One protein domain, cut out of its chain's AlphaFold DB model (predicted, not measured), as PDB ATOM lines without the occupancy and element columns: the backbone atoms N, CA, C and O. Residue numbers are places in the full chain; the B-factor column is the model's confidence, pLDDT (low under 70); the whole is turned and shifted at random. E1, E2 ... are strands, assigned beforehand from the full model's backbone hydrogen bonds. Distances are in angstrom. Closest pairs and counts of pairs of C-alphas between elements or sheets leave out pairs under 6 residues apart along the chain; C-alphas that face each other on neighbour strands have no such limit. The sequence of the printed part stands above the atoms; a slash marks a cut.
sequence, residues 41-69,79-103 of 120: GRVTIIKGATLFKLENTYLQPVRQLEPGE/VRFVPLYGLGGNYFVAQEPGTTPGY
ATOM      1  N   GLY A  41     129.130 294.986 180.157       97.88
ATOM      2  CA  GLY A  41     128.640 293.664 180.508       97.88
ATOM      3  C   GLY A  41     127.154 293.482 180.277       97.88
ATOM      4  O   GLY A  41     126.483 294.297 179.629       97.88
ATOM      5  N   ARG A  42     126.643 292.384 180.817       98.00
ATOM      6  CA  ARG A  42     125.226 292.040 180.831       98.00
ATOM      7  C   ARG A  42     124.912 291.256 182.092       98.00
ATOM      8  O   ARG A  42     125.713 290.425 182.506       98.00
ATOM      9  N   VAL A  43     123.754 291.520 182.678       97.81
ATOM     10  CA  VAL A  43     123.180 290.699 183.744       97.81
ATOM     11  C   VAL A  43     122.003 289.910 183.200       97.81
ATOM     12  O   VAL A  43     121.191 290.451 182.451       97.81
ATOM     13  N   THR A  44     121.924 288.642 183.583       97.50
ATOM     14  CA  THR A  44     120.753 287.781 183.393       97.50
ATOM     15  C   THR A  44     120.182 287.463 184.764       97.50
ATOM     16  O   THR A  44     120.920 287.005 185.637       97.50
ATOM     17  N   ILE A  45     118.896 287.714 184.972       97.38
ATOM     18  CA  ILE A  45     118.212 287.395 186.226       97.38
ATOM     19  C   ILE A  45     117.908 285.893 186.258       97.38
ATOM     20  O   ILE A  45     117.422 285.337 185.279       97.38
ATOM     21  N   ILE A  46     118.221 285.223 187.366       96.69
ATOM     22  CA  ILE A  46     118.078 283.766 187.531       96.69
ATOM     23  C   ILE A  46     116.936 283.413 188.491       96.69
ATOM     24  O   ILE A  46     116.196 282.476 188.220       96.69
ATOM     25  N   LYS A  47     116.784 284.143 189.604       93.50
ATOM     26  CA  LYS A  47     115.768 283.841 190.643       93.50
ATOM     27  C   LYS A  47     114.760 284.966 190.894       93.50
ATOM     28  O   LYS A  47     113.764 284.742 191.566       93.50
ATOM     29  N   GLY A  48     115.019 286.149 190.350       93.19
ATOM     30  CA  GLY A  48     114.255 287.366 190.603       93.19
ATOM     31  C   GLY A  48     115.086 288.399 191.360       93.19
ATOM     32  O   GLY A  48     115.977 288.043 192.133       93.19
ATOM     33  N   ALA A  49     114.852 289.682 191.092       95.12
ATOM     34  CA  ALA A  49     115.618 290.775 191.691       95.12
ATOM     35  C   ALA A  49     114.826 292.083 191.724       95.12
ATOM     36  O   ALA A  49     114.082 292.377 190.799       95.12
ATOM     37  N   THR A  50     115.064 292.943 192.710       96.06
ATOM     38  CA  THR A  50     114.477 294.289 192.692       96.06
ATOM     39  C   THR A  50     115.260 295.207 191.750       96.06
ATOM     40  O   THR A  50     116.480 295.351 191.875       96.06
ATOM     41  N   LEU A  51     114.549 295.879 190.846       98.00
ATOM     42  CA  LEU A  51     115.070 297.015 190.095       98.00
ATOM     43  C   LEU A  51     114.987 298.272 190.958       98.00
ATOM     44  O   LEU A  51     113.909 298.633 191.435       98.00
ATOM     45  N   PHE A  52     116.103 298.975 191.098       98.00
ATOM     46  CA  PHE A  52     116.175 300.246 191.805       98.00
ATOM     47  C   PHE A  52     116.443 301.391 190.842       98.00
ATOM     48  O   PHE A  52     117.192 301.241 189.879       98.00
ATOM     49  N   LYS A  53     115.905 302.565 191.147       97.94
ATOM     50  CA  LYS A  53     116.345 303.838 190.584       97.94
ATOM     51  C   LYS A  53     117.158 304.566 191.648       97.94
ATOM     52  O   LYS A  53     116.742 304.648 192.802       97.94
ATOM     53  N   LEU A  54     118.337 305.058 191.281       96.31
ATOM     54  CA  LEU A  54     119.160 305.844 192.193       96.31
ATOM     55  C   LEU A  54     118.749 307.313 192.122       96.31
ATOM     56  O   LEU A  54     118.986 307.974 191.109       96.31
ATOM     57  N   GLU A  55     118.209 307.822 193.222       94.50
ATOM     58  CA  GLU A  55     117.901 309.237 193.409       94.50
ATOM     59  C   GLU A  55     118.823 309.789 194.499       94.50
ATOM     60  O   GLU A  55     118.727 309.429 195.674       94.50
ATOM     61  N   ASN A  56     119.788 310.621 194.100       89.38
ATOM     62  CA  ASN A  56     120.882 311.092 194.953       89.38
ATOM     63  C   ASN A  56     121.691 309.927 195.568       89.38
ATOM     64  O   ASN A  56     122.560 309.343 194.913       89.38
ATOM     65  N   THR A  57     121.404 309.588 196.826       88.50
ATOM     66  CA  THR A  57     122.039 308.511 197.605       88.50
ATOM     67  C   THR A  57     121.031 307.465 198.097       88.50
ATOM     68  O   THR A  57     121.371 306.627 198.941       88.50
ATOM     69  N   TYR A  58     119.802 307.510 197.579       92.06
ATOM     70  CA  TYR A  58     118.697 306.626 197.932       92.06
ATOM     71  C   TYR A  58     118.351 305.698 196.767       92.06
ATOM     72  O   TYR A  58     118.259 306.121 195.616       92.06
ATOM     73  N   LEU A  59     118.174 304.414 197.079       94.94
ATOM     74  CA  LEU A  59     117.728 303.400 196.130       94.94
ATOM     75  C   LEU A  59     116.212 303.268 196.240       94.94
ATOM     76  O   LEU A  59     115.708 302.659 197.182       94.94
ATOM     77  N   GLN A  60     115.491 303.844 195.283       96.75
ATOM     78  CA  GLN A  60     114.043 303.717 195.209       96.75
ATOM     79  C   GLN A  60     113.687 302.421 194.466       96.75
ATOM     80  O   GLN A  60     114.104 302.269 193.314       96.75
ATOM     81  N   PRO A  61     112.944 301.479 195.075       96.81
ATOM     82  CA  PRO A  61     112.469 300.298 194.367       96.81
ATOM     83  C   PRO A  61     111.466 300.708 193.283       96.81
ATOM     84  O   PRO A  61     110.596 301.546 193.509       96.81
ATOM     85  N   VAL A  62     111.607 300.121 192.098       97.69
ATOM     86  CA  VAL A  62     110.788 300.434 190.917       97.69
ATOM     87  C   VAL A  62     109.831 299.287 190.627       97.69
ATOM     88  O   VAL A  62     108.629 299.497 190.520       97.69
ATOM     89  N   ARG A  63     110.372 298.070 190.499       97.88
ATOM     90  CA  ARG A  63     109.616 296.830 190.289       97.88
ATOM     91  C   ARG A  63     110.467 295.605 190.612       97.88
ATOM     92  O   ARG A  63     111.684 295.723 190.769       97.88
ATOM     93  N   GLN A  64     109.831 294.439 190.638       97.06
ATOM     94  CA  GLN A  64     110.535 293.163 190.566       97.06
ATOM     95  C   GLN A  64     110.930 292.844 189.120       97.06
ATOM     96  O   GLN A  64     110.233 293.211 188.168       97.06
ATOM     97  N   LEU A  65     112.095 292.226 188.985       97.38
ATOM     98  CA  LEU A  65     112.620 291.635 187.769       97.38
ATOM     99  C   LEU A  65     112.390 290.132 187.829       97.38
ATOM    100  O   LEU A  65     112.700 289.509 188.845       97.38
ATOM    101  N   GLU A  66     111.912 289.567 186.734       97.38
ATOM    102  CA  GLU A  66     111.605 288.150 186.609       97.38
ATOM    103  C   GLU A  66     112.831 287.346 186.140       97.38
ATOM    104  O   GLU A  66     113.716 287.879 185.455       97.38
ATOM    105  N   PRO A  67     112.912 286.046 186.477       97.38
ATOM    106  CA  PRO A  67     113.889 285.135 185.892       97.38
ATOM    107  C   PRO A  67     113.890 285.183 184.358       97.38
ATOM    108  O   PRO A  67     112.846 285.191 183.713       97.38
ATOM    109  N   GLY A  68     115.081 285.184 183.767       97.19
ATOM    110  CA  GLY A  68     115.282 285.259 182.324       97.19
ATOM    111  C   GLY A  68     115.355 286.680 181.766       97.19
ATOM    112  O   GLY A  68     115.773 286.834 180.622       97.19
ATOM    113  N   GLU A  69     115.028 287.723 182.538       97.94
ATOM    114  CA  GLU A  69     115.251 289.097 182.081       97.94
ATOM    115  C   GLU A  69     116.751 289.396 181.933       97.94
ATOM    116  O   GLU A  69     117.585 289.002 182.755       97.94
ATOM    117  N   VAL A  79     126.679 301.850 196.771       93.12
ATOM    118  CA  VAL A  79     125.857 302.808 197.524       93.12
ATOM    119  C   VAL A  79     125.612 302.225 198.906       93.12
ATOM    120  O   VAL A  79     125.055 301.140 199.009       93.12
ATOM    121  N   ARG A  80     126.037 302.934 199.963       90.00
ATOM    122  CA  ARG A  80     125.875 302.495 201.366       90.00
ATOM    123  C   ARG A  80     126.297 301.030 201.571       90.00
ATOM    124  O   ARG A  80     125.539 300.237 202.111       90.00
ATOM    125  N   PHE A  81     127.494 300.684 201.093       89.69
ATOM    126  CA  PHE A  81     128.083 299.334 201.150       89.69
ATOM    127  C   PHE A  81     127.426 298.263 200.266       89.69
ATOM    128  O   PHE A  81     127.932 297.149 200.205       89.69
ATOM    129  N   VAL A  82     126.367 298.586 199.521       91.06
ATOM    130  CA  VAL A  82     125.738 297.651 198.581       91.06
ATOM    131  C   VAL A  82     126.374 297.816 197.197       91.06
ATOM    132  O   VAL A  82     126.242 298.895 196.605       91.06
ATOM    133  N   PRO A  83     127.071 296.798 196.657       94.62
ATOM    134  CA  PRO A  83     127.559 296.823 195.285       94.62
ATOM    135  C   PRO A  83     126.388 296.657 194.308       94.62
ATOM    136  O   PRO A  83     125.511 295.814 194.499       94.62
ATOM    137  N   LEU A  84     126.388 297.451 193.238       96.75
ATOM    138  CA  LEU A  84     125.318 297.525 192.243       96.75
ATOM    139  C   LEU A  84     125.867 297.417 190.814       96.75
ATOM    140  O   LEU A  84     126.964 297.906 190.517       96.75
ATOM    141  N   TYR A  85     125.065 296.855 189.913       98.38
ATOM    142  CA  TYR A  85     125.230 296.967 188.463       98.38
ATOM    143  C   TYR A  85     124.306 298.054 187.916       98.38
ATOM    144  O   TYR A  85     123.106 298.032 188.164       98.38
ATOM    145  N   GLY A  86     124.858 299.008 187.166       98.19
ATOM    146  CA  GLY A  86     124.107 300.084 186.523       98.19
ATOM    147  C   GLY A  86     123.612 299.685 185.136       98.19
ATOM    148  O   GLY A  86     124.422 299.436 184.241       98.19
ATOM    149  N   LEU A  87     122.293 299.695 184.954       98.31
ATOM    150  CA  LEU A  87     121.594 299.197 183.761       98.31
ATOM    151  C   LEU A  87     121.302 300.289 182.712       98.31
ATOM    152  O   LEU A  87     120.692 300.027 181.680       98.31
ATOM    153  N   GLY A  88     121.765 301.518 182.969       96.56
ATOM    154  CA  GLY A  88     121.445 302.719 182.187       96.56
ATOM    155  C   GLY A  88     120.340 303.551 182.847       96.56
ATOM    156  O   GLY A  88     119.626 303.060 183.714       96.56
ATOM    157  N   GLY A  89     120.237 304.843 182.512       95.88
ATOM    158  CA  GLY A  89     119.150 305.708 183.004       95.88
ATOM    159  C   GLY A  89     119.019 305.822 184.532       95.88
ATOM    160  O   GLY A  89     117.916 306.003 185.032       95.88
ATOM    161  N   ASN A  90     120.122 305.684 185.279       96.56
ATOM    162  CA  ASN A  90     120.144 305.597 186.751       96.56
ATOM    163  C   ASN A  90     119.373 304.412 187.355       96.56
ATOM    164  O   ASN A  90     119.063 304.436 188.547       96.56
ATOM    165  N   TYR A  91     119.134 303.356 186.579       98.38
ATOM    166  CA  TYR A  91     118.625 302.092 187.092       98.38
ATOM    167  C   TYR A  91     119.749 301.153 187.515       98.38
ATOM    168  O   TYR A  91     120.816 301.112 186.894       98.38
ATOM    169  N   PHE A  92     119.496 300.398 188.579       98.12
ATOM    170  CA  PHE A  92     120.459 299.519 189.216       98.12
ATOM    171  C   PHE A  92     119.805 298.230 189.704       98.12
ATOM    172  O   PHE A  92     118.654 298.223 190.132       98.12
ATOM    173  N   VAL A  93     120.585 297.156 189.708       97.31
ATOM    174  CA  VAL A  93     120.309 295.932 190.467       97.31
ATOM    175  C   VAL A  93     121.476 295.706 191.425       97.31
ATOM    176  O   VAL A  93     122.596 296.142 191.136       97.31
ATOM    177  N   ALA A  94     121.236 295.073 192.574       95.94
ATOM    178  CA  ALA A  94     122.330 294.637 193.444       95.94
ATOM    179  C   ALA A  94     123.280 293.694 192.683       95.94
ATOM    180  O   ALA A  94     122.930 293.189 191.622       95.94
ATOM    181  N   GLN A  95     124.503 293.480 193.171       94.81
ATOM    182  CA  GLN A  95     125.348 292.390 192.660       94.81
ATOM    183  C   GLN A  95     125.059 291.105 193.420       94.81
ATOM    184  O   GLN A  95     124.800 290.090 192.790       94.81
ATOM    185  N   GLU A  96     124.951 291.191 194.747       85.75
ATOM    186  CA  GLU A  96     124.557 290.107 195.648       85.75
ATOM    187  C   GLU A  96     123.708 290.677 196.800       85.75
ATOM    188  O   GLU A  96     124.244 291.350 197.681       85.75
ATOM    189  N   PRO A  97     122.379 290.466 196.832       71.62
ATOM    190  CA  PRO A  97     121.600 290.638 198.033       71.62
ATOM    191  C   PRO A  97     122.012 289.474 198.930       71.62
ATOM    192  O   PRO A  97     121.849 288.314 198.550       71.62
ATOM    193  N   GLY A  98     122.573 289.771 200.102       68.69
ATOM    194  CA  GLY A  98     123.165 288.783 201.019       68.69
ATOM    195  C   GLY A  98     122.237 287.654 201.497       68.69
ATOM    196  O   GLY A  98     122.634 286.855 202.333       68.69
ATOM    197  N   THR A  99     121.009 287.573 200.986       70.69
ATOM    198  CA  THR A  99     120.009 286.545 201.272       70.69
ATOM    199  C   THR A  99     119.859 285.495 200.168       70.69
ATOM    200  O   THR A  99     119.288 284.443 200.435       70.69
ATOM    201  N   THR A 100     120.325 285.739 198.932       73.50
ATOM    202  CA  THR A 100     120.076 284.820 197.800       73.50
ATOM    203  C   THR A 100     121.299 284.664 196.890       73.50
ATOM    204  O   THR A 100     121.476 285.445 195.952       73.50
ATOM    205  N   PRO A 101     122.132 283.626 197.084       81.56
ATOM    206  CA  PRO A 101     123.245 283.363 196.179       81.56
ATOM    207  C   PRO A 101     122.742 282.972 194.780       81.56
ATOM    208  O   PRO A 101     121.751 282.241 194.622       81.56
ATOM    209  N   GLY A 102     123.442 283.465 193.753       85.56
ATOM    210  CA  GLY A 102     123.207 283.104 192.350       85.56
ATOM    211  C   GLY A 102     121.859 283.554 191.774       85.56
ATOM    212  O   GLY A 102     121.356 282.930 190.847       85.56
ATOM    213  N   TYR A 103     121.235 284.595 192.327       93.62
ATOM    214  CA  TYR A 103     119.983 285.162 191.804       93.62
ATOM    215  C   TYR A 103     120.157 285.924 190.477       93.62
ATOM    216  O   TYR A 103     119.163 286.160 189.790       93.62
TER     217      TYR A 103
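Overview. This is residues 41 to 69 and 79 to 103 of the 120 residues of an uncharacterized protein of Bacillus sp. 2_A_57_CT2 (UniProt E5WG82). Two strand hairpins, E2 with E3 and E4 with E5, stand side by side and join through E2 and E5 into one strongly twisted sheet of four strands. A fifth strand, E1, is set off from this sheet and leads into E2 through a tight link, while a tail without a named element, residues 95 to 103, follows E5. The printed part has 54 residues, with no named helix and five named strands in the order E1, E2, E3, E4, E5; the sheet's order is E3, E2, E5, E4, antiparallel throughout. The class is all strand, with 31 of the 54 printed residues in named strands. The whole is compact and rounded, with a radius of gyration of the C-alphas of 10.6 A and spans of 29 by 22 by 21 A.

Arrangement. Start at E1, residues 41 to 45, which pairs with no named strand. It and E2, residues 49 to 55, meet only through their link. Next comes E3, residues 58 to 65, whose closest C-alpha to E1 is that of Leu 65, 7.2 A from that of Ile 45. E2 and E3 form a hairpin, antiparallel at 148 degrees; look for N 51 and O 63 at 2.9 A and N 60 and O 53 at 2.9 A, within hydrogen-bond range. E3 bends by 60 degrees at residue 62. Past the cut, E4, residues 82 to 88, is apart from E3 and near E1, with 9 pairs of C-alphas within 10 A. E4 and E5, residues 91 to 94, form the second hairpin, antiparallel at 146 degrees, with N 85 and O 93 2.8 A apart. E5 is antiparallel to E2 at 130 degrees; the C-alphas of Lys 53 and Tyr 91 face each other at 4.5 A, and N 52 and O 92 are 2.8 A apart. E3 and E4 are the edge strands, and from edge to edge the strands' lines turn by 113 degrees. E1 and E5 are apart.

Along the chain. Find C-alpha 41 at (128.640, 293.664, 180.508), where E1 begins; it runs 13.4 A to C-alpha 45. E2 covers 18.7 A, and E3 covers 19.1 A from C-alpha 58 at (118.697, 306.626, 197.932) to C-alpha 65. E4 measures 17.7 A. E5 measures 10.5 A and ends at C-alpha 94, (122.330, 294.637, 193.444).

Size, cuts and confidence. The C-alphas of Asn 56 and Gly 68 are the two farthest apart, at 29.3 A. Residues 70 to 78 are not printed, and C-alphas 69 and 79 stand 23.2 A apart across the cut. Of the links that are printed whole, each is tight. The mean pLDDT of the printed part is 93.3, and residue 98 alone is under 70.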